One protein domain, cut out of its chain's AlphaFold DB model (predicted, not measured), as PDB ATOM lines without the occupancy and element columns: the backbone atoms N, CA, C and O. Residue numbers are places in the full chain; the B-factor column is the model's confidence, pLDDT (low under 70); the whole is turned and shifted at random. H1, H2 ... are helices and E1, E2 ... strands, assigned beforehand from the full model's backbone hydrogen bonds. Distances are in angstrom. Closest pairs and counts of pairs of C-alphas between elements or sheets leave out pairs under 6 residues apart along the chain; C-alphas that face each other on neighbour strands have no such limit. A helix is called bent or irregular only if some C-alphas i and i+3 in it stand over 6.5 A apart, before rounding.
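AT A GLANCE: This is residues 36 to 230 of the 234 residues of the protein "Hypothetical protein" of Amorphochlora amoebiformis (UniProt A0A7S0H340). One twisted sheet is folded over into two layers face to face, their strands crossed: E4, E3, E2 and E1 make one layer, E11, E5, E6 and E7 the other, and the long bent strands E9 and E10 run from one to the other, with E8 at the edge beside the first part of E9. A thin tail with two short helices, H1 and H2, leads away, and residues 214 to 221 and 223 to 228 stick out; the loop of residues 46 to 60 lies at the opposite end of the longest axis. The printed part has 195 residues, with eleven named strands followed by two named helices; the sheet is branched and antiparallel, the class mostly strand. It is compact, with a radius of gyration of the C-alphas of 18.0 A, and spans 58 by 42 by 28 A.

IN THESE COORDINATES: E1 is residues 39 to 45, beginning at C-alpha 39 (-21.171, 18.364, -4.559). E2, residues 61 to 71, is 31.1 A long, and E3, residues 78 to 88, 32.3 A. E4 is 91 to 95, E5 100 to 106, E6 111 to 118, E7 130 to 137 and E8 143 to 149. E9, residues 153 to 172, is 43.7 A long and bends by 76 degrees at residue 156; E10, residues 175 to 191, is 37.5 A long and bends by 83 degrees at residue 183. E11 is 198 to 201, H1 206 to 212 and H2 218 to 221, ending at C-alpha 221 (-42.522, 18.562, -24.640).

HOW THE PARTS SIT: E9 has E7 and E8 on one side and E10 on the other, with N 133 and O 169 at 2.9 A, N 145 and O 158 at 2.8 A, and N 168 and O 180 at 2.9 A. E10 is also the antiparallel neighbour of E1, N 42 and O 188 being 2.9 A apart. E1 to E4 form a meander, each strand the antiparallel neighbour of the one before: N 43 and O 65 are 2.7 A apart, N 68 and O 81 2.8 A, N 93 and O 86 2.8 A. E5 to E7 and E8 to E10 are meanders too; N 103 and O 115 are 2.9 A apart, N 134 and O 114 2.8 A. E11, an edge strand, is beside E5, with N 198 and O 106 at 2.8 A. The closest C-alphas of E3 and E5, Gly 82 and Val 102, are 6.3 A apart. H1 and H2 are not on the sheet and are apart from each other. In H1 every O i to N i+4 pair is within hydrogen-bond range; H2 is too short for one.

THE WHOLE: The two C-alphas farthest apart, of Thr 54 and Pro 225, are 58.5 A apart. The printed part has no cut. The links E1 to E2 and E6 to E7 are long. Mean pLDDT of the printed part is 87.4; residues 120 to 126, 207 and 209 to 230 are under 70.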
ATOM      1  N   PHE A  36     -30.321  15.559  -7.282       83.62
ATOM      2  CA  PHE A  36     -29.578  16.330  -6.283       83.62
ATOM      3  C   PHE A  36     -28.069  16.257  -6.578       83.62
ATOM      4  O   PHE A  36     -27.569  15.170  -6.880       83.62
ATOM      5  N   PRO A  37     -27.338  17.383  -6.538       89.56
ATOM      6  CA  PRO A  37     -25.928  17.393  -6.900       89.56
ATOM      7  C   PRO A  37     -25.070  16.574  -5.931       89.56
ATOM      8  O   PRO A  37     -25.323  16.542  -4.727       89.56
ATOM      9  N   SER A  38     -24.013  15.952  -6.452       91.69
ATOM     10  CA  SER A  38     -23.053  15.178  -5.651       91.69
ATOM     11  C   SER A  38     -22.145  16.075  -4.803       91.69
ATOM     12  O   SER A  38     -21.667  15.663  -3.746       91.69
ATOM     13  N   LYS A  39     -21.937  17.319  -5.246       95.31
ATOM     14  CA  LYS A  39     -21.171  18.364  -4.559       95.31
ATOM     15  C   LYS A  39     -21.664  19.739  -4.991       95.31
ATOM     16  O   LYS A  39     -21.839  19.966  -6.187       95.31
ATOM     17  N   TRP A  40     -21.860  20.662  -4.056       96.81
ATOM     18  CA  TRP A  40     -22.317  22.015  -4.377       96.81
ATOM     19  C   TRP A  40     -21.874  23.055  -3.353       96.81
ATOM     20  O   TRP A  40     -21.609  22.735  -2.197       96.81
ATOM     21  N   TRP A  41     -21.842  24.312  -3.776       98.06
ATOM     22  CA  TRP A  41     -21.711  25.471  -2.902       98.06
ATOM     23  C   TRP A  41     -22.782  26.503  -3.229       98.06
ATOM     24  O   TRP A  41     -23.243  26.577  -4.370       98.06
ATOM     25  N   TRP A  42     -23.150  27.310  -2.239       97.69
ATOM     26  CA  TRP A  42     -24.173  28.341  -2.371       97.69
ATOM     27  C   TRP A  42     -23.742  29.644  -1.699       97.69
ATOM     28  O   TRP A  42     -23.121  29.631  -0.636       97.69
ATOM     29  N   ILE A  43     -24.101  30.767  -2.315       98.50
ATOM     30  CA  ILE A  43     -24.045  32.118  -1.760       98.50
ATOM     31  C   ILE A  43     -25.391  32.780  -2.058       98.50
ATOM     32  O   ILE A  43     -25.783  32.915  -3.218       98.50
ATOM     33  N   GLN A  44     -26.085  33.238  -1.025       97.75
ATOM     34  CA  GLN A  44     -27.283  34.057  -1.162       97.75
ATOM     35  C   GLN A  44     -27.176  35.276  -0.255       97.75
ATOM     36  O   GLN A  44     -26.738  35.171   0.887       97.75
ATOM     37  N   CYS A  45     -27.545  36.448  -0.763       97.62
ATOM     38  CA  CYS A  45     -27.620  37.646   0.063       97.62
ATOM     39  C   CYS A  45     -28.554  38.681  -0.561       97.62
ATOM     40  O   CYS A  45     -28.536  38.889  -1.771       97.62
ATOM     41  N   ASN A  46     -29.341  39.352   0.273       95.50
ATOM     42  CA  ASN A  46     -30.232  40.449  -0.110       95.50
ATOM     43  C   ASN A  46     -30.176  41.630   0.883       95.50
ATOM     44  O   ASN A  46     -31.028  42.513   0.866       95.50
ATOM     45  N   ALA A  47     -29.169  41.640   1.762       94.44
ATOM     46  CA  ALA A  47     -28.975  42.635   2.813       94.44
ATOM     47  C   ALA A  47     -27.671  43.413   2.577       94.44
ATOM     48  O   ALA A  47     -26.760  43.416   3.407       94.44
ATOM     49  N   PHE A  48     -27.542  44.014   1.395       96.25
ATOM     50  CA  PHE A  48     -26.329  44.715   0.985       96.25
ATOM     51  C   PHE A  48     -26.336  46.184   1.388       96.25
ATOM     52  O   PHE A  48     -27.335  46.875   1.245       96.25
ATOM     53  N   THR A  49     -25.170  46.679   1.782       96.56
ATOM     54  CA  THR A  49     -24.856  48.111   1.877       96.56
ATOM     55  C   THR A  49     -23.764  48.460   0.872       96.56
ATOM     56  O   THR A  49     -23.042  47.580   0.392       96.56
ATOM     57  N   LYS A  50     -23.602  49.742   0.548       96.06
ATOM     58  CA  LYS A  50     -22.494  50.188  -0.303       96.06
ATOM     59  C   LYS A  50     -21.148  49.991   0.403       96.06
ATOM     60  O   LYS A  50     -20.975  50.375   1.559       96.06
ATOM     61  N   TYR A  51     -20.167  49.420  -0.297       94.62
ATOM     62  CA  TYR A  51     -18.836  49.209   0.270       94.62
ATOM     63  C   TYR A  51     -18.171  50.543   0.639       94.62
ATOM     64  O   TYR A  51     -18.093  51.465  -0.171       94.62
ATOM     65  N   GLY A  52     -17.668  50.632   1.874       91.25
ATOM     66  CA  GLY A  52     -17.033  51.840   2.408       91.25
ATOM     67  C   GLY A  52     -18.006  52.938   2.849       91.25
ATOM     68  O   GLY A  52     -17.552  53.957   3.366       91.25
ATOM     69  N   ASP A  53     -19.315  52.737   2.683       87.00
ATOM     70  CA  ASP A  53     -20.333  53.650   3.194       87.00
ATOM     71  C   ASP A  53     -20.648  53.351   4.670       87.00
ATOM     72  O   ASP A  53     -20.593  52.211   5.133       87.00
ATOM     73  N   THR A  54     -20.962  54.398   5.428       81.94
ATOM     74  CA  THR A  54     -21.256  54.336   6.869       81.94
ATOM     75  C   THR A  54     -22.730  54.574   7.193       81.94
ATOM     76  O   THR A  54     -23.129  54.352   8.336       81.94
ATOM     77  N   THR A  55     -23.539  54.976   6.205       78.81
ATOM     78  CA  THR A  55     -24.984  55.250   6.343       78.81
ATOM     79  C   THR A  55     -25.799  54.006   6.699       78.81
ATOM     80  O   THR A  55     -26.831  54.125   7.353       78.81
ATOM     81  N   LYS A  56     -25.295  52.811   6.351       80.69
ATOM     82  CA  LYS A  56     -25.963  51.501   6.498       80.69
ATOM     83  C   LYS A  56     -27.285  51.377   5.733       80.69
ATOM     84  O   LYS A  56     -28.068  50.476   6.030       80.69
ATOM     85  N   ASP A  57     -27.518  52.237   4.746       90.75
ATOM     86  CA  ASP A  57     -28.693  52.127   3.891       90.75
ATOM     87  C   ASP A  57     -28.609  50.845   3.057       90.75
ATOM     88  O   ASP A  57     -27.580  50.550   2.434       90.75
ATOM     89  N   LEU A  58     -29.693  50.067   3.083       91.62
ATOM     90  CA  LEU A  58     -29.790  48.854   2.285       91.62
ATOM     91  C   LEU A  58     -29.967  49.215   0.812       91.62
ATOM     92  O   LEU A  58     -30.789  50.057   0.451       91.62
ATOM     93  N   LEU A  59     -29.189  48.551  -0.032       93.62
ATOM     94  CA  LEU A  59     -29.310  48.610  -1.477       93.62
ATOM     95  C   LEU A  59     -30.363  47.607  -1.942       93.62
ATOM     96  O   LEU A  59     -30.482  46.515  -1.385       93.62
ATOM     97  N   ASP A  60     -31.070  47.960  -3.011       93.81
ATOM     98  CA  ASP A  60     -31.970  47.055  -3.720       93.81
ATOM     99  C   ASP A  60     -31.155  46.071  -4.572       93.81
ATOM    100  O   ASP A  60     -30.976  46.251  -5.779       93.81
ATOM    101  N   ILE A  61     -30.536  45.101  -3.894       96.44
ATOM    102  CA  ILE A  61     -29.710  44.049  -4.487       96.44
ATOM    103  C   ILE A  61     -30.149  42.700  -3.934       96.44
ATOM    104  O   ILE A  61     -30.163  42.504  -2.719       96.44
ATOM    105  N   SER A  62     -30.359  41.735  -4.826       97.19
ATOM    106  CA  SER A  62     -30.383  40.319  -4.470       97.19
ATOM    107  C   SER A  62     -29.342  39.547  -5.271       97.19
ATOM    108  O   SER A  62     -29.287  39.633  -6.497       97.19
ATOM    109  N   LEU A  63     -28.520  38.776  -4.569       98.31
ATOM    110  CA  LEU A  63     -27.517  37.886  -5.130       98.31
ATOM    111  C   LEU A  63     -27.914  36.436  -4.869       98.31
ATOM    112  O   LEU A  63     -28.178  36.042  -3.733       98.31
ATOM    113  N   THR A  64     -27.861  35.624  -5.918       97.94
ATOM    114  CA  THR A  64     -27.824  34.165  -5.823       97.94
ATOM    115  C   THR A  64     -26.677  33.648  -6.676       97.94
ATOM    116  O   THR A  64     -26.695  33.774  -7.898       97.94
ATOM    117  N   SER A  65     -25.669  33.068  -6.039       98.06
ATOM    118  CA  SER A  65     -24.497  32.513  -6.701       98.06
ATOM    119  C   SER A  65     -24.285  31.077  -6.239       98.06
ATOM    120  O   SER A  65     -24.364  30.783  -5.049       98.06
ATOM    121  N   VAL A  66     -24.093  30.162  -7.180       96.81
ATOM    122  CA  VAL A  66     -24.087  28.717  -6.918       96.81
ATOM    123  C   VAL A  66     -23.152  28.011  -7.887       96.81
ATOM    124  O   VAL A  66     -23.013  28.425  -9.039       96.81
ATOM    125  N   GLY A  67     -22.569  26.902  -7.441       96.69
ATOM    126  CA  GLY A  67     -21.916  25.924  -8.304       96.69
ATOM    127  C   GLY A  67     -22.193  24.507  -7.822       96.69
ATOM    128  O   GLY A  67     -22.261  24.258  -6.619       96.69
ATOM    129  N   ALA A  68     -22.375  23.576  -8.752       95.19
ATOM    130  CA  ALA A  68     -22.773  22.206  -8.461       95.19
ATOM    131  C   ALA A  68     -22.196  21.208  -9.471       95.19
ATOM    132  O   ALA A  68     -22.109  21.501 -10.663       95.19
ATOM    133  N   LEU A  69     -21.847  20.013  -8.997       93.31
ATOM    134  CA  LEU A  69     -21.686  18.822  -9.824       93.31
ATOM    135  C   LEU A  69     -23.047  18.145  -9.931       93.31
ATOM    136  O   LEU A  69     -23.544  17.579  -8.954       93.31
ATOM    137  N   ARG A  70     -23.677  18.249 -11.101       87.62
ATOM    138  CA  ARG A  70     -24.981  17.625 -11.356       87.62
ATOM    139  C   ARG A  70     -24.852  16.467 -12.328       87.62
ATOM    140  O   ARG A  70     -23.997  16.470 -13.213       87.62
ATOM    141  N   LYS A  71     -25.782  15.523 -12.215       85.19
ATOM    142  CA  LYS A  71     -25.946  14.423 -13.161       85.19
ATOM    143  C   LYS A  71     -27.248  14.591 -13.934       85.19
ATOM    144  O   LYS A  71     -28.307  14.770 -13.335       85.19
ATOM    145  N   LEU A  72     -27.169  14.528 -15.259       79.94
ATOM    146  CA  LEU A  72     -28.349  14.565 -16.120       79.94
ATOM    147  C   LEU A  72     -28.915  13.149 -16.322       79.94
ATOM    148  O   LEU A  72     -28.137  12.195 -16.438       79.94
ATOM    149  N   PRO A  73     -30.247  12.985 -16.413       73.38
ATOM    150  CA  PRO A  73     -30.853  11.703 -16.758       73.38
ATOM    151  C   PRO A  73     -30.287  11.151 -18.074       73.38
ATOM    152  O   PRO A  73     -30.228  11.855 -19.079       73.38
ATOM    153  N   GLY A  74     -29.855   9.888 -18.072       72.31
ATOM    154  CA  GLY A  74     -29.305   9.225 -19.260       72.31
ATOM    155  C   GLY A  74     -27.858   9.590 -19.620       72.31
ATOM    156  O   GLY A  74     -27.314   9.002 -20.551       72.31
ATOM    157  N   VAL A  75     -27.204  10.495 -18.879       75.75
ATOM    158  CA  VAL A  75     -25.787  10.844 -19.069       75.75
ATOM    159  C   VAL A  75     -24.944  10.192 -17.971       75.75
ATOM    160  O   VAL A  75     -25.277  10.246 -16.786       75.75
ATOM    161  N   SER A  76     -23.848   9.532 -18.356       71.88
ATOM    162  CA  SER A  76     -22.997   8.796 -17.410       71.88
ATOM    163  C   SER A  76     -22.145   9.709 -16.528       71.88
ATOM    164  O   SER A  76     -21.883   9.362 -15.377       71.88
ATOM    165  N   ASN A  77     -21.722  10.853 -17.065       82.50
ATOM    166  CA  ASN A  77     -20.786  11.767 -16.421       82.50
ATOM    167  C   ASN A  77     -21.524  12.925 -15.743       82.50
ATOM    168  O   ASN A  77     -22.586  13.350 -16.199       82.50
ATOM    169  N   GLU A  78     -20.928  13.447 -14.676       88.19
ATOM    170  CA  GLU A  78     -21.375  14.687 -14.045       88.19
ATOM    171  C   GLU A  78     -20.826  15.901 -14.798       88.19
ATOM    172  O   GLU A  78     -19.746  15.846 -15.392       88.19
ATOM    173  N   GLU A  79     -21.558  17.008 -14.745       89.88
ATOM    174  CA  GLU A  79     -21.101  18.303 -15.240       89.88
ATOM    175  C   GLU A  79     -21.054  19.325 -14.103       89.88
ATOM    176  O   GLU A  79     -21.954  19.396 -13.260       89.88
ATOM    177  N   ALA A  80     -19.987  20.125 -14.097       93.69
ATOM    178  CA  ALA A  80     -19.895  21.303 -13.257       93.69
ATOM    179  C   ALA A  80     -20.733  22.413 -13.889       93.69
ATOM    180  O   ALA A  80     -20.443  22.871 -14.993       93.69
ATOM    181  N   VAL A  81     -21.755  22.860 -13.175       93.75
ATOM    182  CA  VAL A  81     -22.595  23.996 -13.555       93.75
ATOM    183  C   VAL A  81     -22.523  25.055 -12.477       93.75
ATOM    184  O   VAL A  81     -22.303  24.743 -11.311       93.75
ATOM    185  N   GLY A  82     -22.719  26.309 -12.854       94.31
ATOM    186  CA  GLY A  82     -22.771  27.400 -11.895       94.31
ATOM    187  C   GLY A  82     -23.597  28.559 -12.410       94.31
ATOM    188  O   GLY A  82     -24.065  28.534 -13.545       94.31
ATOM    189  N   MET A  83     -23.811  29.551 -11.564       95.81
ATOM    190  CA  MET A  83     -24.543  30.766 -11.900       95.81
ATOM    191  C   MET A  83     -24.133  31.888 -10.953       95.81
ATOM    192  O   MET A  83     -23.897  31.635  -9.773       95.81
ATOM    193  N   VAL A  84     -24.118  33.119 -11.460       97.94
ATOM    194  CA  VAL A  84     -24.112  34.357 -10.672       97.94
ATOM    195  C   VAL A  84     -25.318  35.185 -11.117       97.94
ATOM    196  O   VAL A  84     -25.271  35.889 -12.120       97.94
ATOM    197  N   ALA A  85     -26.423  35.065 -10.389       96.62
ATOM    198  CA  ALA A  85     -27.667  35.772 -10.661       96.62
ATOM    199  C   ALA A  85     -27.787  36.993  -9.748       96.62
ATOM    200  O   ALA A  85     -27.728  36.860  -8.523       96.62
ATOM    201  N   ILE A  86     -27.960  38.174 -10.342       97.56
ATOM    202  CA  ILE A  86     -28.012  39.446  -9.611       97.56
ATOM    203  C   ILE A  86     -29.271  40.208 -10.014       97.56
ATOM    204  O   ILE A  86     -29.481  40.468 -11.196       97.56
ATOM    205  N   HIS A  87     -30.079  40.594  -9.034       96.62
ATOM    206  CA  HIS A  87     -31.086  41.641  -9.181       96.62
ATOM    207  C   HIS A  87     -30.504  42.931  -8.617       96.62
ATOM    208  O   HIS A  87     -29.918  42.905  -7.534       96.62
ATOM    209  N   TYR A  88     -30.613  44.031  -9.355       95.31
ATOM    210  CA  TYR A  88     -30.144  45.343  -8.917       95.31
ATOM    211  C   TYR A  88     -31.017  46.454  -9.495       95.31
ATOM    212  O   TYR A  88     -31.082  46.603 -10.717       95.31
ATOM    213  N   ASN A  89     -31.657  47.250  -8.632       91.25
ATOM    214  CA  ASN A  89     -32.526  48.370  -9.024       91.25
ATOM    215  C   ASN A  89     -33.542  47.979 -10.122       91.25
ATOM    216  O   ASN A  89     -33.664  48.654 -11.149       91.25
ATOM    217  N   GLY A  90     -34.219  46.840  -9.950       90.62
ATOM    218  CA  GLY A  90     -35.191  46.306 -10.914       90.62
ATOM    219  C   GLY A  90     -34.612  45.713 -12.210       90.62
ATOM    220  O   GLY A  90     -35.379  45.314 -13.085       90.62
ATOM    221  N   ARG A  91     -33.284  45.634 -12.362       92.75
ATOM    222  CA  ARG A  91     -32.609  44.944 -13.476       92.75
ATOM    223  C   ARG A  91     -32.187  43.545 -13.044       92.75
ATOM    224  O   ARG A  91     -31.716  43.372 -11.924       92.75
ATOM    225  N   PHE A  92     -32.293  42.571 -13.946       93.31
ATOM    226  CA  PHE A  92     -31.849  41.199 -13.708       93.31
ATOM    227  C   PHE A  92     -30.663  40.830 -14.605       93.31
ATOM    228  O   PHE A  92     -30.712  41.026 -15.819       93.31
ATOM    229  N   PHE A  93     -29.616  40.272 -14.000       93.19
ATOM    230  CA  PHE A  93     -28.405  39.790 -14.659       93.19
ATOM    231  C   PHE A  93     -28.259  38.272 -14.433       93.19
ATOM    232  O   PHE A  93     -27.730  37.856 -13.395       93.19
ATOM    233  N   PRO A  94     -28.743  37.427 -15.363       92.50
ATOM    234  CA  PRO A  94     -28.703  35.966 -15.249       92.50
ATOM    235  C   PRO A  94     -27.383  35.377 -15.767       92.50
ATOM    236  O   PRO A  94     -27.357  34.714 -16.801       92.50
ATOM    237  N   LEU A  95     -26.258  35.593 -15.081       93.44
ATOM    238  CA  LEU A  95     -24.966  35.117 -15.593       93.44
ATOM    239  C   LEU A  95     -24.833  33.600 -15.393       93.44
ATOM    240  O   LEU A  95     -24.649  33.113 -14.275       93.44
ATOM    241  N   THR A  96     -24.926  32.848 -16.487       92.81
ATOM    242  CA  THR A  96     -24.913  31.378 -16.515       92.81
ATOM    243  C   THR A  96     -23.950  30.864 -17.589       92.81
ATOM    244  O   THR A  96     -23.607  31.616 -18.495       92.81
ATOM    245  N   PRO A  97     -23.557  29.576 -17.578       90.81
ATOM    246  CA  PRO A  97     -22.741  28.971 -18.632       90.81
ATOM    247  C   PRO A  97     -23.298  29.090 -20.061       90.81
ATOM    248  O   PRO A  97     -22.575  28.787 -21.008       90.81
ATOM    249  N   GLY A  98     -24.571  29.472 -20.230       86.88
ATOM    250  CA  GLY A  98     -25.179  29.711 -21.538       86.88
ATOM    251  C   GLY A  98     -24.809  31.063 -22.157       86.88
ATOM    252  O   GLY A  98     -24.715  31.159 -23.373       86.88
ATOM    253  N   ASN A  99     -24.562  32.090 -21.339       88.00
ATOM    254  CA  ASN A  99     -24.271  33.459 -21.796       88.00
ATOM    255  C   ASN A  99     -22.946  34.019 -21.241       88.00
ATOM    256  O   ASN A  99     -22.470  35.068 -21.671       88.00
ATOM    257  N   SER A 100     -22.342  33.329 -20.274       91.62
ATOM    258  CA  SER A 100     -21.225  33.822 -19.482       91.62
ATOM    259  C   SER A 100     -20.239  32.714 -19.144       91.62
ATOM    260  O   SER A 100     -20.600  31.568 -18.872       91.62
ATOM    261  N   LYS A 101     -18.968  33.087 -19.044       94.81
ATOM    262  CA  LYS A 101     -17.942  32.275 -18.399       94.81
ATOM    263  C   LYS A 101     -18.082  32.408 -16.885       94.81
ATOM    264  O   LYS A 101     -17.719  33.447 -16.338       94.81
ATOM    265  N   VAL A 102     -18.606  31.378 -16.221       97.31
ATOM    266  CA  VAL A 102     -18.793  31.346 -14.760       97.31
ATOM    267  C   VAL A 102     -17.734  30.451 -14.125       97.31
ATOM    268  O   VAL A 102     -17.676  29.265 -14.435       97.31
ATOM    269  N   SER A 103     -16.918  30.977 -13.219       98.31
ATOM    270  CA  SER A 103     -15.851  30.224 -12.547       98.31
ATOM    271  C   SER A 103     -15.896  30.428 -11.040       98.31
ATOM    272  O   SER A 103     -16.368  31.454 -10.560       98.31
ATOM    273  N   TRP A 104     -15.391  29.465 -10.274       98.75
ATOM    274  CA  TRP A 104     -15.339  29.563  -8.818       98.75
ATOM    275  C   TRP A 104     -14.121  28.879  -8.213       98.75
ATOM    276  O   TRP A 104     -13.457  28.062  -8.849       98.75
ATOM    277  N   SER A 105     -13.859  29.221  -6.954       98.56
ATOM    278  CA  SER A 105     -12.903  28.566  -6.069       98.56
ATOM    279  C   SER A 105     -13.439  28.608  -4.638       98.56
ATOM    280  O   SER A 105     -13.631  29.688  -4.073       98.56
ATOM    281  N   VAL A 106     -13.712  27.437  -4.062       98.75
ATOM    282  CA  VAL A 106     -14.335  27.293  -2.738       98.75
ATOM    283  C   VAL A 106     -13.491  26.370  -1.874       98.75
ATOM    284  O   VAL A 106     -13.150  25.263  -2.289       98.75
ATOM    285  N   THR A 107     -13.122  26.821  -0.677       98.50
ATOM    286  CA  THR A 107     -12.362  26.004   0.279       98.50
ATOM    287  C   THR A 107     -13.266  24.952   0.935       98.50
ATOM    288  O   THR A 107     -14.485  25.108   0.927       98.50
ATOM    289  N   PRO A 108     -12.704  23.906   1.575       97.56
ATOM    290  CA  PRO A 108     -13.473  22.965   2.398       97.56
ATOM    291  C   PRO A 108     -14.425  23.613   3.404       97.56
ATOM    292  O   PRO A 108     -15.420  23.010   3.785       97.56
ATOM    293  N   TRP A 109     -14.095  24.821   3.866       98.06
ATOM    294  CA  TRP A 109     -14.987  25.729   4.575       98.06
ATOM    295  C   TRP A 109     -14.341  27.117   4.670       98.06
ATOM    296  O   TRP A 109     -13.110  27.234   4.681       98.06
ATOM    297  N   GLY A 110     -15.158  28.163   4.793       97.31
ATOM    298  CA  GLY A 110     -14.727  29.492   5.230       97.31
ATOM    299  C   GLY A 110     -14.479  30.517   4.125       97.31
ATOM    300  O   GLY A 110     -14.512  31.705   4.439       97.31
ATOM    301  N   THR A 111     -14.310  30.105   2.862       98.56
ATOM    302  CA  THR A 111     -14.119  31.028   1.732       98.56
ATOM    303  C   THR A 111     -14.802  30.526   0.462       98.56
ATOM    304  O   THR A 111     -14.588  29.389   0.037       98.56
ATOM    305  N   TRP A 112     -15.547  31.418  -0.195       98.69
ATOM    306  CA  TRP A 112     -16.183  31.193  -1.490       98.69
ATOM    307  C   TRP A 112     -15.853  32.351  -2.423       98.69
ATOM    308  O   TRP A 112     -16.138  33.505  -2.104       98.69
ATOM    309  N   ASN A 113     -15.285  32.054  -3.587       98.69
ATOM    310  CA  ASN A 113     -15.056  33.045  -4.632       98.69
ATOM    311  C   ASN A 113     -15.719  32.583  -5.922       98.69
ATOM    312  O   ASN A 113     -15.532  31.436  -6.325       98.69
ATOM    313  N   ALA A 114     -16.441  33.479  -6.582       98.75
ATOM    314  CA  ALA A 114     -17.042  33.237  -7.882       98.75
ATOM    315  C   ALA A 114     -16.869  34.453  -8.792       98.75
ATOM    316  O   ALA A 114     -16.905  35.600  -8.342       98.75
ATOM    317  N   THR A 115     -16.692  34.201 -10.080       98.62
ATOM    318  CA  THR A 115     -16.630  35.218 -11.123       98.62
ATOM    319  C   THR A 115     -17.545  34.830 -12.272       98.62
ATOM    320  O   THR A 115     -17.751  33.648 -12.549       98.62
ATOM    321  N   ALA A 116     -18.098  35.831 -12.945       97.62
ATOM    322  CA  ALA A 116     -18.855  35.639 -14.169       97.62
ATOM    323  C   ALA A 116     -18.529  36.755 -15.165       97.62
ATOM    324  O   ALA A 116     -18.471  37.921 -14.780       97.62
ATOM    325  N   VAL A 117     -18.288  36.403 -16.427       95.94
ATOM    326  CA  VAL A 117     -17.988  37.354 -17.508       95.94
ATOM    327  C   VAL A 117     -18.849  37.009 -18.715       95.94
ATOM    328  O   VAL A 117     -18.776  35.877 -19.191       95.94
ATOM    329  N   VAL A 118     -19.646  37.961 -19.202       91.94
ATOM    330  CA  VAL A 118     -20.457  37.780 -20.416       91.94
ATOM    331  C   VAL A 118     -19.550  37.521 -21.613       91.94
ATOM    332  O   VAL A 118     -18.515  38.169 -21.790       91.94
ATOM    333  N   MET A 119     -19.944  36.549 -22.428       82.31
ATOM    334  CA  MET A 119     -19.257  36.188 -23.661       82.31
ATOM    335  C   MET A 119     -19.915  36.963 -24.810       82.31
ATOM    336  O   MET A 119     -21.062  36.692 -25.150       82.31
ATOM    337  N   ASN A 120     -19.225  37.944 -25.398       64.75
ATOM    338  CA  ASN A 120     -19.783  38.693 -26.528       64.75
ATOM    339  C   ASN A 120     -19.804  37.832 -27.809       64.75
ATOM    340  O   ASN A 120     -18.826  37.146 -28.095       64.75
ATOM    341  N   GLU A 121     -20.902  37.972 -28.569       53.22
ATOM    342  CA  GLU A 121     -21.193  37.548 -29.962       53.22
ATOM    343  C   GLU A 121     -22.149  36.356 -30.185       53.22
ATOM    344  O   GLU A 121     -22.847  36.372 -31.197       53.22
ATOM    345  N   GLU A 122     -22.300  35.397 -29.264       53.47
ATOM    346  CA  GLU A 122     -23.161  34.207 -29.492       53.47
ATOM    347  C   GLU A 122     -24.298  34.003 -28.470       53.47
ATOM    348  O   GLU A 122     -25.097  33.080 -28.626       53.47
ATOM    349  N   SER A 123     -24.425  34.839 -27.429       53.03
ATOM    350  CA  SER A 123     -25.539  34.698 -26.481       53.03
ATOM    351  C   SER A 123     -26.849  35.206 -27.089       53.03
ATOM    352  O   SER A 123     -26.928  36.335 -27.566       53.03
ATOM    353  N   SER A 124     -27.907  34.396 -27.022       52.31
ATOM    354  CA  SER A 124     -29.268  34.783 -27.434       52.31
ATOM    355  C   SER A 124     -29.843  35.947 -26.614       52.31
ATOM    356  O   SER A 124     -30.768  36.632 -27.050       52.31
ATOM    357  N   GLU A 125     -29.282  36.196 -25.431       58.03
ATOM    358  CA  GLU A 125     -29.609  37.330 -24.580       58.03
ATOM    359  C   GLU A 125     -28.704  38.518 -24.941       58.03
ATOM    360  O   GLU A 125     -27.483  38.428 -24.822       58.03
ATOM    361  N   ASN A 126     -29.296  39.640 -25.372       65.38
ATOM    362  CA  ASN A 126     -28.612  40.920 -25.620       65.38
ATOM    363  C   ASN A 126     -28.127  41.559 -24.300       65.38
ATOM    364  O   ASN A 126     -28.573  42.645 -23.921       65.38
ATOM    365  N   LEU A 127     -27.265  40.867 -23.558       71.44
ATOM    366  CA  LEU A 127     -26.658  41.391 -22.342       71.44
ATOM    367  C   LEU A 127     -25.529  42.370 -22.704       71.44
ATOM    368  O   LEU A 127     -24.781  42.121 -23.653       71.44
ATOM    369  N   PRO A 128     -25.373  43.477 -21.956       81.44
ATOM    370  CA  PRO A 128     -24.203  44.336 -22.088       81.44
ATOM    371  C   PRO A 128     -22.938  43.586 -21.653       81.44
ATOM    372  O   PRO A 128     -23.008  42.497 -21.068       81.44
ATOM    373  N   LYS A 129     -21.761  44.173 -21.902       89.31
ATOM    374  CA  LYS A 129     -20.489  43.595 -21.456       89.31
ATOM    375  C   LYS A 129     -20.441  43.630 -19.928       89.31
ATOM    376  O   LYS A 129     -20.025  44.621 -19.330       89.31
ATOM    377  N   LEU A 130     -20.871  42.542 -19.296       93.19
ATOM    378  CA  LEU A 130     -20.964  42.435 -17.846       93.19
ATOM    379  C   LEU A 130     -19.860  41.559 -17.274       93.19
ATOM    380  O   LEU A 130     -19.506  40.507 -17.814       93.19
ATOM    381  N   ARG A 131     -19.363  41.976 -16.112       96.75
ATOM    382  CA  ARG A 131     -18.496  41.175 -15.253       96.75
ATOM    383  C   ARG A 131     -18.991  41.258 -13.820       96.75
ATOM    384  O   ARG A 131     -19.217  42.354 -13.321       96.75
ATOM    385  N   ALA A 132     -19.086  40.122 -13.147       98.38
ATOM    386  CA  ALA A 132     -19.380  40.043 -11.725       98.38
ATOM    387  C   ALA A 132     -18.255  39.323 -10.975       98.38
ATOM    388  O   ALA A 132     -17.714  38.322 -11.447       98.38
ATOM    389  N   GLU A 133     -17.931  39.825  -9.788       98.81
ATOM    390  CA  GLU A 133     -17.050  39.180  -8.817       98.81
ATOM    391  C   GLU A 133     -17.787  39.072  -7.481       98.81
ATOM    392  O   GLU A 133     -18.302  40.062  -6.955       98.81
ATOM    393  N   VAL A 134     -17.818  37.865  -6.926       98.88
ATOM    394  CA  VAL A 134     -18.384  37.565  -5.613       98.88
ATOM    395  C   VAL A 134     -17.282  36.967  -4.758       98.88
ATOM    396  O   VAL A 134     -16.730  35.919  -5.092       98.88
ATOM    397  N   THR A 135     -16.976  37.610  -3.639       98.81
ATOM    398  CA  THR A 135     -16.034  37.087  -2.644       98.81
ATOM    399  C   THR A 135     -16.739  36.994  -1.311       98.81
ATOM    400  O   THR A 135     -17.321  37.985  -0.865       98.81
ATOM    401  N   SER A 136     -16.673  35.834  -0.673       98.69
ATOM    402  CA  SER A 136     -17.346  35.602   0.597       98.69
ATOM    403  C   SER A 136     -16.458  34.871   1.582       98.69
ATOM    404  O   SER A 136     -15.714  33.965   1.201       98.69
ATOM    405  N   ILE A 137     -16.570  35.242   2.853       98.50
ATOM    406  CA  ILE A 137     -15.878  34.584   3.956       98.50
ATOM    407  C   ILE A 137     -16.836  34.305   5.111       98.50
ATOM    408  O   ILE A 137     -17.730  35.099   5.399       98.50
ATOM    409  N   SER A 138     -16.601  33.209   5.826       97.88
ATOM    410  CA  SER A 138     -17.216  32.975   7.132       97.88
ATOM    411  C   SER A 138     -16.172  32.551   8.150       97.88
ATOM    412  O   SER A 138     -15.313  31.711   7.884       97.88
ATOM    413  N   LYS A 139     -16.267  33.145   9.340       96.31
ATOM    414  CA  LYS A 139     -15.502  32.737  10.527       96.31
ATOM    415  C   LYS A 139     -16.306  31.807  11.434       96.31
ATOM    416  O   LYS A 139     -15.736  31.222  12.351       96.31
ATOM    417  N   SER A 140     -17.615  31.701  11.200       95.62
ATOM    418  CA  SER A 140     -18.487  30.789  11.931       95.62
ATOM    419  C   SER A 140     -18.154  29.345  11.535       95.62
ATOM    420  O   SER A 140     -17.833  29.091  10.370       95.62
ATOM    421  N   PRO A 141     -18.225  28.372  12.462       96.31
ATOM    422  CA  PRO A 141     -18.075  26.958  12.114       96.31
ATOM    423  C   PRO A 141     -19.191  26.444  11.188       96.31
ATOM    424  O   PRO A 141     -19.042  25.359  10.628       96.31
ATOM    425  N   GLY A 142     -20.273  27.213  11.022       96.81
ATOM    426  CA  GLY A 142     -21.473  26.806  10.303       96.81
ATOM    427  C   GLY A 142     -22.304  25.781  11.071       96.81
ATOM    428  O   GLY A 142     -21.858  25.197  12.063       96.81
ATOM    429  N   THR A 143     -23.521  25.551  10.597       97.62
ATOM    430  CA  THR A 143     -24.444  24.566  11.153       97.62
ATOM    431  C   THR A 143     -24.474  23.344  10.237       97.62
ATOM    432  O   THR A 143     -24.738  23.471   9.045       97.62
ATOM    433  N   PRO A 144     -24.179  22.135  10.744       97.12
ATOM    434  CA  PRO A 144     -24.370  20.917   9.969       97.12
ATOM    435  C   PRO A 144     -25.861  20.660   9.739       97.12
ATOM    436  O   PRO A 144     -26.632  20.561  10.696       97.12
ATOM    437  N   LEU A 145     -26.249  20.485   8.481       94.94
ATOM    438  CA  LEU A 145     -27.620  20.224   8.067       94.94
ATOM    439  C   LEU A 145     -27.740  18.875   7.363       94.94
ATOM    440  O   LEU A 145     -26.787  18.336   6.792       94.94
ATOM    441  N   ARG A 146     -28.953  18.319   7.405       92.75
ATOM    442  CA  ARG A 146     -29.295  17.121   6.643       92.75
ATOM    443  C   ARG A 146     -29.797  17.512   5.260       92.75
ATOM    444  O   ARG A 146     -30.747  18.282   5.169       92.75
ATOM    445  N   ALA A 147     -29.224  16.920   4.219       90.44
ATOM    446  CA  ALA A 147     -29.670  17.080   2.838       90.44
ATOM    447  C   ALA A 147     -29.942  15.707   2.192       90.44
ATOM    448  O   ALA A 147     -29.456  14.688   2.703       90.44
ATOM    449  N   PRO A 148     -30.746  15.647   1.114       87.06
ATOM    450  CA  PRO A 148     -30.996  14.411   0.381       87.06
ATOM    451  C   PRO A 148     -29.714  13.835  -0.227       87.06
ATOM    452  O   PRO A 148     -28.922  14.560  -0.822       87.06
ATOM    453  N   THR A 149     -29.542  12.520  -0.125       85.12
ATOM    454  CA  THR A 149     -28.462  11.774  -0.775       85.12
ATOM    455  C   THR A 149     -28.998  10.575  -1.538       85.12
ATOM    456  O   THR A 149     -30.079  10.051  -1.244       85.12
ATOM    457  N   ASP A 150     -28.209  10.113  -2.505       79.12
ATOM    458  CA  ASP A 150     -28.488   8.856  -3.183       79.12
ATOM    459  C   ASP A 150     -28.290   7.675  -2.215       79.12
ATOM    460  O   ASP A 150     -27.255   7.533  -1.562       79.12
ATOM    461  N   GLY A 151     -29.322   6.846  -2.072       81.06
ATOM    462  CA  GLY A 151     -29.298   5.621  -1.270       81.06
ATOM    463  C   GLY A 151     -29.368   5.762   0.259       81.06
ATOM    464  O   GLY A 151     -29.690   4.770   0.912       81.06
ATOM    465  N   GLN A 152     -29.120   6.937   0.860       84.88
ATOM    466  CA  GLN A 152     -29.150   7.101   2.335       84.88
ATOM    467  C   GLN A 152     -30.257   8.036   2.849       84.88
ATOM    468  O   GLN A 152     -30.428   8.178   4.063       84.88
ATOM    469  N   GLY A 153     -31.039   8.655   1.960       86.56
ATOM    470  CA  GLY A 153     -32.087   9.597   2.350       86.56
ATOM    471  C   GLY A 153     -31.501  10.903   2.892       86.56
ATOM    472  O   GLY A 153     -30.613  11.480   2.282       86.56
ATOM    473  N   LEU A 154     -32.012  11.407   4.020       89.94
ATOM    474  CA  LEU A 154     -31.521  12.650   4.630       89.94
ATOM    475  C   LEU A 154     -30.291  12.398   5.520       89.94
ATOM    476  O   LEU A 154     -30.424  11.964   6.673       89.94
ATOM    477  N   ALA A 155     -29.106  12.743   5.016       92.00
ATOM    478  CA  ALA A 155     -27.824  12.581   5.704       92.00
ATOM    479  C   ALA A 155     -27.148  13.932   5.986       92.00
ATOM    480  O   ALA A 155     -27.405  14.917   5.300       92.00
ATOM    481  N   VAL A 156     -26.285  13.988   7.008       94.50
ATOM    482  CA  VAL A 156     -25.530  15.204   7.366       94.50
ATOM    483  C   VAL A 156     -24.395  15.407   6.364       94.50
ATOM    484  O   VAL A 156     -23.268  14.977   6.590       94.50
ATOM    485  N   VAL A 157     -24.728  16.014   5.229       94.25
ATOM    486  CA  VAL A 157     -23.806  16.279   4.112       94.25
ATOM    487  C   VAL A 157     -23.816  17.744   3.690       94.25
ATOM    488  O   VAL A 157     -23.204  18.087   2.692       94.25
ATOM    489  N   CYS A 158     -24.528  18.601   4.417       95.50
ATOM    490  CA  CYS A 158     -24.620  20.030   4.159       95.50
ATOM    491  C   CYS A 158     -24.107  20.794   5.382       95.50
ATOM    492  O   CYS A 158     -24.212  20.324   6.522       95.50
ATOM    493  N   ARG A 159     -23.526  21.964   5.142       97.44
ATOM    494  CA  ARG A 159     -23.135  22.917   6.172       97.44
ATOM    495  C   ARG A 159     -23.456  24.323   5.689       97.44
ATOM    496  O   ARG A 159     -22.974  24.710   4.626       97.44
ATOM    497  N   ASP A 160     -24.204  25.074   6.490       96.69
ATOM    498  CA  ASP A 160     -24.659  26.424   6.160       96.69
ATOM    499  C   ASP A 160     -24.288  27.459   7.235       96.69
ATOM    500  O   ASP A 160     -23.872  27.140   8.351       96.69
ATOM    501  N   THR A 161     -24.399  28.737   6.894       97.56
ATOM    502  CA  THR A 161     -24.324  29.859   7.832       97.56
ATOM    503  C   THR A 161     -25.003  31.076   7.219       97.56
ATOM    504  O   THR A 161     -24.895  31.284   6.017       97.56
ATOM    505  N   PHE A 162     -25.650  31.901   8.041       96.25
ATOM    506  CA  PHE A 162     -26.152  33.226   7.644       96.25
ATOM    507  C   PHE A 162     -25.223  34.364   8.098       96.25
ATOM    508  O   PHE A 162     -25.541  35.533   7.931       96.25
ATOM    509  N   GLU A 163     -24.070  34.024   8.682       96.31
ATOM    510  CA  GLU A 163     -23.062  34.967   9.189       96.31
ATOM    511  C   GLU A 163     -21.908  35.130   8.181       96.31
ATOM    512  O   GLU A 163     -20.726  35.177   8.543       96.31
ATOM    513  N   GLY A 164     -22.237  35.112   6.889       98.00
ATOM    514  CA  GLY A 164     -21.286  35.296   5.804       98.00
ATOM    515  C   GLY A 164     -21.030  36.768   5.512       98.00
ATOM    516  O   GLY A 164     -21.962  37.528   5.252       98.00
ATOM    517  N   GLU A 165     -19.759  37.169   5.473       98.44
ATOM    518  CA  GLU A 165     -19.385  38.440   4.857       98.44
ATOM    519  C   GLU A 165     -19.294  38.233   3.348       98.44
ATOM    520  O   GLU A 165     -18.474  37.441   2.890       98.44
ATOM    521  N   VAL A 166     -20.140  38.925   2.585       98.69
ATOM    522  CA  VAL A 166     -20.245  38.801   1.126       98.69
ATOM    523  C   VAL A 166     -19.968  40.154   0.506       98.69
ATOM    524  O   VAL A 166     -20.638  41.133   0.834       98.69
ATOM    525  N   ARG A 167     -19.019  40.209  -0.425       98.62
ATOM    526  CA  ARG A 167     -18.789  41.371  -1.281       98.62
ATOM    527  C   ARG A 167     -19.154  41.032  -2.718       98.62
ATOM    528  O   ARG A 167     -18.675  40.036  -3.259       98.62
ATOM    529  N   LEU A 168     -19.967  41.890  -3.319       98.75
ATOM    530  CA  LEU A 168     -20.372  41.828  -4.715       98.75
ATOM    531  C   LEU A 168     -19.797  43.032  -5.452       98.75
ATOM    532  O   LEU A 168     -20.006  44.175  -5.039       98.75
ATOM    533  N   LYS A 169     -19.127  42.776  -6.572       98.75
ATOM    534  CA  LYS A 169     -18.778  43.802  -7.547       98.75
ATOM    535  C   LYS A 169     -19.358  43.469  -8.907       98.75
ATOM    536  O   LYS A 169     -19.269  42.322  -9.341       98.75
ATOM    537  N   VAL A 170     -19.912  44.472  -9.576       98.31
ATOM    538  CA  VAL A 170     -20.454  44.353 -10.934       98.31
ATOM    539  C   VAL A 170     -19.899  45.481 -11.780       98.31
ATOM    540  O   VAL A 170     -19.936  46.639 -11.365       98.31
ATOM    541  N   TRP A 171     -19.406  45.135 -12.963       97.69
ATOM    542  CA  TRP A 171     -19.002  46.077 -13.992       97.69
ATOM    543  C   TRP A 171     -19.879  45.906 -15.223       97.69
ATOM    544  O   TRP A 171     -20.161  44.773 -15.612       97.69
ATOM    545  N   GLU A 172     -20.253  47.025 -15.826       94.38
ATOM    546  CA  GLU A 172     -20.991  47.133 -17.081       94.38
ATOM    547  C   GLU A 172     -20.179  48.032 -18.011       94.38
ATOM    548  O   GLU A 172     -19.820  49.139 -17.625       94.38
ATOM    549  N   ASP A 173     -19.811  47.524 -19.189       91.75
ATOM    550  CA  ASP A 173     -18.989  48.250 -20.169       91.75
ATOM    551  C   ASP A 173     -17.699  48.838 -19.560       91.75
ATOM    552  O   ASP A 173     -17.275  49.951 -19.857       91.75
ATOM    553  N   ASP A 174     -17.064  48.044 -18.688       90.44
ATOM    554  CA  ASP A 174     -15.863  48.372 -17.905       90.44
ATOM    555  C   ASP A 174     -16.052  49.442 -16.804       90.44
ATOM    556  O   ASP A 174     -15.132  49.679 -16.012       90.44
ATOM    557  N   GLU A 175     -17.250  50.014 -16.654       96.25
ATOM    558  CA  GLU A 175     -17.607  50.909 -15.552       96.25
ATOM    559  C   GLU A 175     -18.099  50.128 -14.328       96.25
ATOM    560  O   GLU A 175     -18.858  49.167 -14.435       96.25
ATOM    561  N   LEU A 176     -17.663  50.528 -13.128       97.38
ATOM    562  CA  LEU A 176     -18.090  49.895 -11.877       97.38
ATOM    563  C   LEU A 176     -19.529  50.315 -11.540       97.38
ATOM    564  O   LEU A 176     -19.758  51.430 -11.072       97.38
ATOM    565  N   LEU A 177     -20.472  49.395 -11.729       96.69
ATOM    566  CA  LEU A 177     -21.896  49.592 -11.469       96.69
ATOM    567  C   LEU A 177     -22.256  49.337  -9.997       96.69
ATOM    568  O   LEU A 177     -23.001  50.105  -9.392       96.69
ATOM    569  N   VAL A 178     -21.718  48.264  -9.407       97.56
ATOM    570  CA  VAL A 178     -21.987  47.856  -8.017       97.56
ATOM    571  C   VAL A 178     -20.671  47.566  -7.300       97.56
ATOM    572  O   VAL A 178     -19.837  46.835  -7.823       97.56
ATOM    573  N   ASP A 179     -20.510  48.084  -6.081       98.06
ATOM    574  CA  ASP A 179     -19.537  47.608  -5.085       98.06
ATOM    575  C   ASP A 179     -20.236  47.590  -3.724       98.06
ATOM    576  O   ASP A 179     -20.431  48.627  -3.080       98.06
ATOM    577  N   ALA A 180     -20.704  46.407  -3.341       98.00
ATOM    578  CA  ALA A 180     -21.600  46.203  -2.216       98.00
ATOM    579  C   ALA A 180     -21.048  45.154  -1.252       98.00
ATOM    580  O   ALA A 180     -20.350  44.225  -1.660       98.00
ATOM    581  N   ILE A 181     -21.372  45.299   0.032       97.94
ATOM    582  CA  ILE A 181     -20.970  44.378   1.094       97.94
ATOM    583  C   ILE A 181     -22.119  44.103   2.064       97.94
ATOM    584  O   ILE A 181     -22.912  44.992   2.385       97.94
ATOM    585  N   SER A 182     -22.186  42.869   2.547       97.06
ATOM    586  CA  SER A 182     -23.080  42.423   3.611       97.06
ATOM    587  C   SER A 182     -22.323  41.559   4.613       97.06
ATOM    588  O   SER A 182     -21.274  41.011   4.278       97.06
ATOM    589  N   LYS A 183     -22.859  41.435   5.830       95.94
ATOM    590  CA  LYS A 183     -22.420  40.472   6.856       95.94
ATOM    591  C   LYS A 183     -23.480  39.416   7.175       95.94
ATOM    592  O   LYS A 183     -23.256  38.584   8.050       95.94
ATOM    593  N   ASP A 184     -24.598  39.467   6.457       95.31
ATOM    594  CA  ASP A 184     -25.776  38.627   6.648       95.31
ATOM    595  C   ASP A 184     -25.974  37.708   5.426       95.31
ATOM    596  O   ASP A 184     -27.088  37.473   4.956       95.31
ATOM    597  N   GLY A 185     -24.868  37.261   4.821       97.25
ATOM    598  CA  GLY A 185     -24.889  36.364   3.672       97.25
ATOM    599  C   GLY A 185     -25.092  34.909   4.080       97.25
ATOM    600  O   GLY A 185     -24.381  34.395   4.947       97.25
ATOM    601  N   GLY A 186     -26.013  34.232   3.399       97.75
ATOM    602  CA  GLY A 186     -26.155  32.782   3.416       97.75
ATOM    603  C   GLY A 186     -25.025  32.121   2.629       97.75
ATOM    604  O   GLY A 186     -24.932  32.324   1.419       97.75
ATOM    605  N   LEU A 187     -24.174  31.341   3.294       98.44
ATOM    606  CA  LEU A 187     -23.079  30.582   2.685       98.44
ATOM    607  C   LEU A 187     -23.253  29.099   2.983       98.44
ATOM    608  O   LEU A 187     -23.435  28.715   4.136       98.44
ATOM    609  N   GLU A 188     -23.155  28.271   1.950       97.81
ATOM    610  CA  GLU A 188     -23.373  26.833   2.058       97.81
ATOM    611  C   GLU A 188     -22.321  26.050   1.275       97.81
ATOM    612  O   GLU A 188     -21.854  26.466   0.207       97.81
ATOM    613  N   ILE A 189     -21.987  24.874   1.794       97.94
ATOM    614  CA  ILE A 189     -21.476  23.766   0.995       97.94
ATOM    615  C   ILE A 189     -22.294  22.517   1.290       97.94
ATOM    616  O   ILE A 189     -22.778  22.320   2.408       97.94
ATOM    617  N   GLY A 190     -22.353  21.609   0.329       95.88
ATOM    618  CA  GLY A 190     -22.797  20.265   0.622       95.88
ATOM    619  C   GLY A 190     -22.366  19.222  -0.388       95.88
ATOM    620  O   GLY A 190     -21.610  19.495  -1.329       95.88
ATOM    621  N   GLY A 191     -22.772  17.989  -0.107       94.19
ATOM    622  CA  GLY A 191     -22.293  16.805  -0.798       94.19
ATOM    623  C   GLY A 191     -20.834  16.553  -0.438       94.19
ATOM    624  O   GLY A 191     -20.426  16.733   0.712       94.19
ATOM    625  N   GLY A 192     -20.020  16.160  -1.411       92.75
ATOM    626  CA  GLY A 192     -18.590  16.016  -1.185       92.75
ATOM    627  C   GLY A 192     -17.851  15.231  -2.265       92.75
ATOM    628  O   GLY A 192     -18.413  14.941  -3.317       92.75
ATOM    629  N   PRO A 193     -16.577  14.894  -2.009       94.38
ATOM    630  CA  PRO A 193     -15.808  15.229  -0.804       94.38
ATOM    631  C   PRO A 193     -15.375  16.707  -0.755       94.38
ATOM    632  O   PRO A 193     -15.169  17.341  -1.791       94.38
ATOM    633  N   TRP A 194     -15.204  17.249   0.455       96.50
ATOM    634  CA  TRP A 194     -14.697  18.605   0.735       96.50
ATOM    635  C   TRP A 194     -13.351  18.539   1.471       96.50
ATOM    636  O   TRP A 194     -13.225  18.995   2.601       96.50
ATOM    637  N   GLU A 195     -12.358  17.905   0.847       96.00
ATOM    638  CA  GLU A 195     -11.005  17.740   1.412       96.00
ATOM    639  C   GLU A 195     -10.058  18.855   0.954       96.00
ATOM    640  O   GLU A 195      -9.317  19.413   1.760       96.00
ATOM    641  N   ASP A 196     -10.171  19.241  -0.317       97.56
ATOM    642  CA  ASP A 196      -9.374  20.282  -0.956       97.56
ATOM    643  C   ASP A 196     -10.244  21.425  -1.487       97.56
ATOM    644  O   ASP A 196     -11.474  21.331  -1.585       97.56
ATOM    645  N   VAL A 197      -9.577  22.516  -1.872       98.38
ATOM    646  CA  VAL A 197     -10.207  23.624  -2.594       98.38
ATOM    647  C   VAL A 197     -10.817  23.107  -3.891       98.38
ATOM    648  O   VAL A 197     -10.139  22.498  -4.718       98.38
ATOM    649  N   TRP A 198     -12.097  23.394  -4.100       98.25
ATOM    650  CA  TRP A 198     -12.774  23.102  -5.349       98.25
ATOM    651  C   TRP A 198     -12.766  24.324  -6.259       98.25
ATOM    652  O   TRP A 198     -13.508  25.280  -6.029       98.25
ATOM    653  N   SER A 199     -11.941  24.266  -7.304       98.12
ATOM    654  CA  SER A 199     -11.915  25.258  -8.377       98.12
ATOM    655  C   SER A 199     -12.453  24.650  -9.665       98.12
ATOM    656  O   SER A 199     -11.977  23.597 -10.092       98.12
ATOM    657  N   ALA A 200     -13.438  25.297 -10.280       97.31
ATOM    658  CA  ALA A 200     -14.028  24.837 -11.531       97.31
ATOM    659  C   ALA A 200     -14.642  25.994 -12.326       97.31
ATOM    660  O   ALA A 200     -14.789  27.115 -11.838       97.31
ATOM    661  N   GLU A 201     -14.986  25.690 -13.570       96.69
ATOM    662  CA  GLU A 201     -15.728  26.553 -14.474       96.69
ATOM    663  C   GLU A 201     -17.014  25.836 -14.878       96.69
ATOM    664  O   GLU A 201     -17.001  24.644 -15.194       96.69
ATOM    665  N   GLY A 202     -18.128  26.555 -14.819       91.06
ATOM    666  CA  GLY A 202     -19.434  26.049 -15.184       91.06
ATOM    667  C   GLY A 202     -19.527  25.871 -16.690       91.06
ATOM    668  O   GLY A 202     -19.225  26.787 -17.451       91.06
ATOM    669  N   THR A 203     -19.993  24.709 -17.126       85.06
ATOM    670  CA  THR A 203     -20.221  24.406 -18.539       85.06
ATOM    671  C   THR A 203     -21.554  23.695 -18.697       85.06
ATOM    672  O   THR A 203     -21.966  22.921 -17.837       85.06
ATOM    673  N   TYR A 204     -22.247  23.962 -19.799       82.81
ATOM    674  CA  TYR A 204     -23.366  23.129 -20.226       82.81
ATOM    675  C   TYR A 204     -22.873  22.102 -21.231       82.81
ATOM    676  O   TYR A 204     -22.185  22.450 -22.197       82.81
ATOM    677  N   SER A 205     -23.250  20.843 -21.024       73.31
ATOM    678  CA  SER A 205     -23.071  19.802 -22.029       73.31
ATOM    679  C   SER A 205     -23.738  20.192 -23.359       73.31
ATOM    680  O   SER A 205     -24.751  20.901 -23.365       73.31
ATOM    681  N   PRO A 206     -23.222  19.713 -24.507       71.00
ATOM    682  CA  PRO A 206     -23.789  20.030 -25.819       71.00
ATOM    683  C   PRO A 206     -25.285  19.715 -25.943       71.00
ATOM    684  O   PRO A 206     -26.016  20.461 -26.581       71.00
ATOM    685  N   ALA A 207     -25.755  18.644 -25.290       67.50
ATOM    686  CA  ALA A 207     -27.169  18.277 -25.269       67.50
ATOM    687  C   ALA A 207     -28.037  19.326 -24.551       67.50
ATOM    688  O   ALA A 207     -29.120  19.647 -25.024       67.50
ATOM    689  N   VAL A 208     -27.548  19.889 -23.440       71.00
ATOM    690  CA  VAL A 208     -28.237  20.976 -22.727       71.00
ATOM    691  C   VAL A 208     -28.206  22.261 -23.542       71.00
ATOM    692  O   VAL A 208     -29.225  22.936 -23.612       71.00
ATOM    693  N   LYS A 209     -27.081  22.587 -24.191       69.19
ATOM    694  CA  LYS A 209     -26.995  23.762 -25.074       69.19
ATOM    695  C   LYS A 209     -28.014  23.686 -26.210       69.19
ATOM    696  O   LYS A 209     -28.825  24.589 -26.348       69.19
ATOM    697  N   ALA A 210     -28.051  22.555 -26.916       64.88
ATOM    698  CA  ALA A 210     -29.020  22.323 -27.983       64.88
ATOM    699  C   ALA A 210     -30.470  22.420 -27.484       64.88
ATOM    700  O   ALA A 210     -31.330  22.921 -28.190       64.88
ATOM    701  N   LEU A 211     -30.749  21.959 -26.263       64.50
ATOM    702  CA  LEU A 211     -32.083  22.017 -25.673       64.50
ATOM    703  C   LEU A 211     -32.489  23.428 -25.218       64.50
ATOM    704  O   LEU A 211     -33.660  23.769 -25.314       64.50
ATOM    705  N   LEU A 212     -31.542  24.242 -24.742       63.28
ATOM    706  CA  LEU A 212     -31.767  25.651 -24.391       63.28
ATOM    707  C   LEU A 212     -31.959  26.545 -25.625       63.28
ATOM    708  O   LEU A 212     -32.615  27.575 -25.530       63.28
ATOM    709  N   GLU A 213     -31.389  26.160 -26.766       59.84
ATOM    710  CA  GLU A 213     -31.570  26.843 -28.056       59.84
ATOM    711  C   GLU A 213     -32.907  26.504 -28.731       59.84
ATOM    712  O   GLU A 213     -33.339  27.200 -29.651       59.84
ATOM    713  N   LEU A 214     -33.568  25.430 -28.297       54.66
ATOM    714  CA  LEU A 214     -34.884  25.065 -28.793       54.66
ATOM    715  C   LEU A 214     -35.940  25.925 -28.086       54.66
ATOM    716  O   LEU A 214     -36.154  25.799 -26.883       54.66
ATOM    717  N   ASP A 215     -36.623  26.772 -28.858       46.34
ATOM    718  CA  ASP A 215     -37.787  27.555 -28.424       46.34
ATOM    719  C   ASP A 215     -38.992  26.615 -28.231       46.34
ATOM    720  O   ASP A 215     -39.889  26.506 -29.070       46.34
ATOM    721  N   LEU A 216     -38.924  25.794 -27.182       53.06
ATOM    722  CA  LEU A 216     -39.915  24.776 -26.865       53.06
ATOM    723  C   LEU A 216     -40.799  25.243 -25.719       53.06
ATOM    724  O   LEU A 216     -40.325  25.566 -24.628       53.06
ATOM    725  N   ASP A 217     -42.106  25.160 -25.945       54.34
ATOM    726  CA  ASP A 217     -43.069  25.122 -24.858       54.34
ATOM    727  C   ASP A 217     -42.890  23.796 -24.105       54.34
ATOM    728  O   ASP A 217     -43.266  22.713 -24.563       54.34
ATOM    729  N   TRP A 218     -42.246  23.880 -22.946       53.47
ATOM    730  CA  TRP A 218     -41.947  22.731 -22.103       53.47
ATOM    731  C   TRP A 218     -43.199  21.971 -21.662       53.47
ATOM    732  O   TRP A 218     -43.111  20.761 -21.446       53.47
ATOM    733  N   GLU A 219     -44.366  22.621 -21.588       54.94
ATOM    734  CA  GLU A 219     -45.617  21.911 -21.311       54.94
ATOM    735  C   GLU A 219     -45.990  20.938 -22.433       54.94
ATOM    736  O   GLU A 219     -46.552  19.878 -22.153       54.94
ATOM    737  N   ASP A 220     -45.657  21.246 -23.686       54.59
ATOM    738  CA  ASP A 220     -45.931  20.377 -24.832       54.59
ATOM    739  C   ASP A 220     -44.861  19.293 -25.018       54.59
ATOM    740  O   ASP A 220     -45.180  18.170 -25.416       54.59
ATOM    741  N   VAL A 221     -43.609  19.562 -24.631       52.72
ATOM    742  CA  VAL A 221     -42.522  18.562 -24.640       52.72
ATOM    743  C   VAL A 221     -42.820  17.395 -23.690       52.72
ATOM    744  O   VAL A 221     -42.588  16.231 -24.038       52.72
ATOM    745  N   PHE A 222     -43.389  17.676 -22.513       49.38
ATOM    746  CA  PHE A 222     -43.766  16.649 -21.532       49.38
ATOM    747  C   PHE A 222     -45.121  15.973 -21.802       49.38
ATOM    748  O   PHE A 222     -45.457  15.023 -21.097       49.38
ATOM    749  N   LYS A 223     -45.874  16.393 -22.831       56.09
ATOM    750  CA  LYS A 223     -47.063  15.671 -23.338       56.09
ATOM    751  C   LYS A 223     -46.710  14.583 -24.367       56.09
ATOM    752  O   LYS A 223     -47.597  13.884 -24.850       56.09
ATOM    753  N   GLY A 224     -45.431  14.464 -24.735       58.78
ATOM    754  CA  GLY A 224     -44.924  13.526 -25.736       58.78
ATOM    755  C   GLY A 224     -44.054  12.393 -25.158       58.78
ATOM    756  O   GLY A 224     -44.120  12.089 -23.971       58.78
ATOM    757  N   PRO A 225     -43.187  11.756 -25.969       46.09
ATOM    758  CA  PRO A 225     -42.420  10.560 -25.584       46.09
ATOM    759  C   PRO A 225     -41.439  10.740 -24.406       46.09
ATOM    760  O   PRO A 225     -40.868   9.757 -23.939       46.09
ATOM    761  N   LEU A 226     -41.248  11.966 -23.909       50.22
ATOM    762  CA  LEU A 226     -40.413  12.295 -22.748       50.22
ATOM    763  C   LEU A 226     -41.209  12.385 -21.433       50.22
ATOM    764  O   LEU A 226     -40.630  12.712 -20.401       50.22
ATOM    765  N   GLU A 227     -42.502  12.046 -21.430       53.75
ATOM    766  CA  GLU A 227     -43.353  12.015 -20.228       53.75
ATOM    767  C   GLU A 227     -42.748  11.164 -19.093       53.75
ATOM    768  O   GLU A 227     -42.855  11.506 -17.920       53.75
ATOM    769  N   GLN A 228     -42.010  10.102 -19.433       53.50
ATOM    770  CA  GLN A 228     -41.316   9.243 -18.462       53.50
ATOM    771  C   GLN A 228     -40.141   9.927 -17.742       53.50
ATOM    772  O   GLN A 228     -39.678   9.427 -16.720       53.50
ATOM    773  N   LEU A 229     -39.642  11.050 -18.268       49.47
ATOM    774  CA  LEU A 229     -38.603  11.867 -17.636       49.47
ATOM    775  C   LEU A 229     -39.192  12.965 -16.742       49.47
ATOM    776  O   LEU A 229     -38.433  13.701 -16.109       49.47
ATOM    777  N   ARG A 230     -40.526  13.086 -16.678       45.38
ATOM    778  CA  ARG A 230     -41.203  14.042 -15.804       45.38
ATOM    779  C   ARG A 230     -40.897  13.682 -14.344       45.38
ATOM    780  O   ARG A 230     -41.177  12.557 -13.921       45.38
TER     781      ARG A 230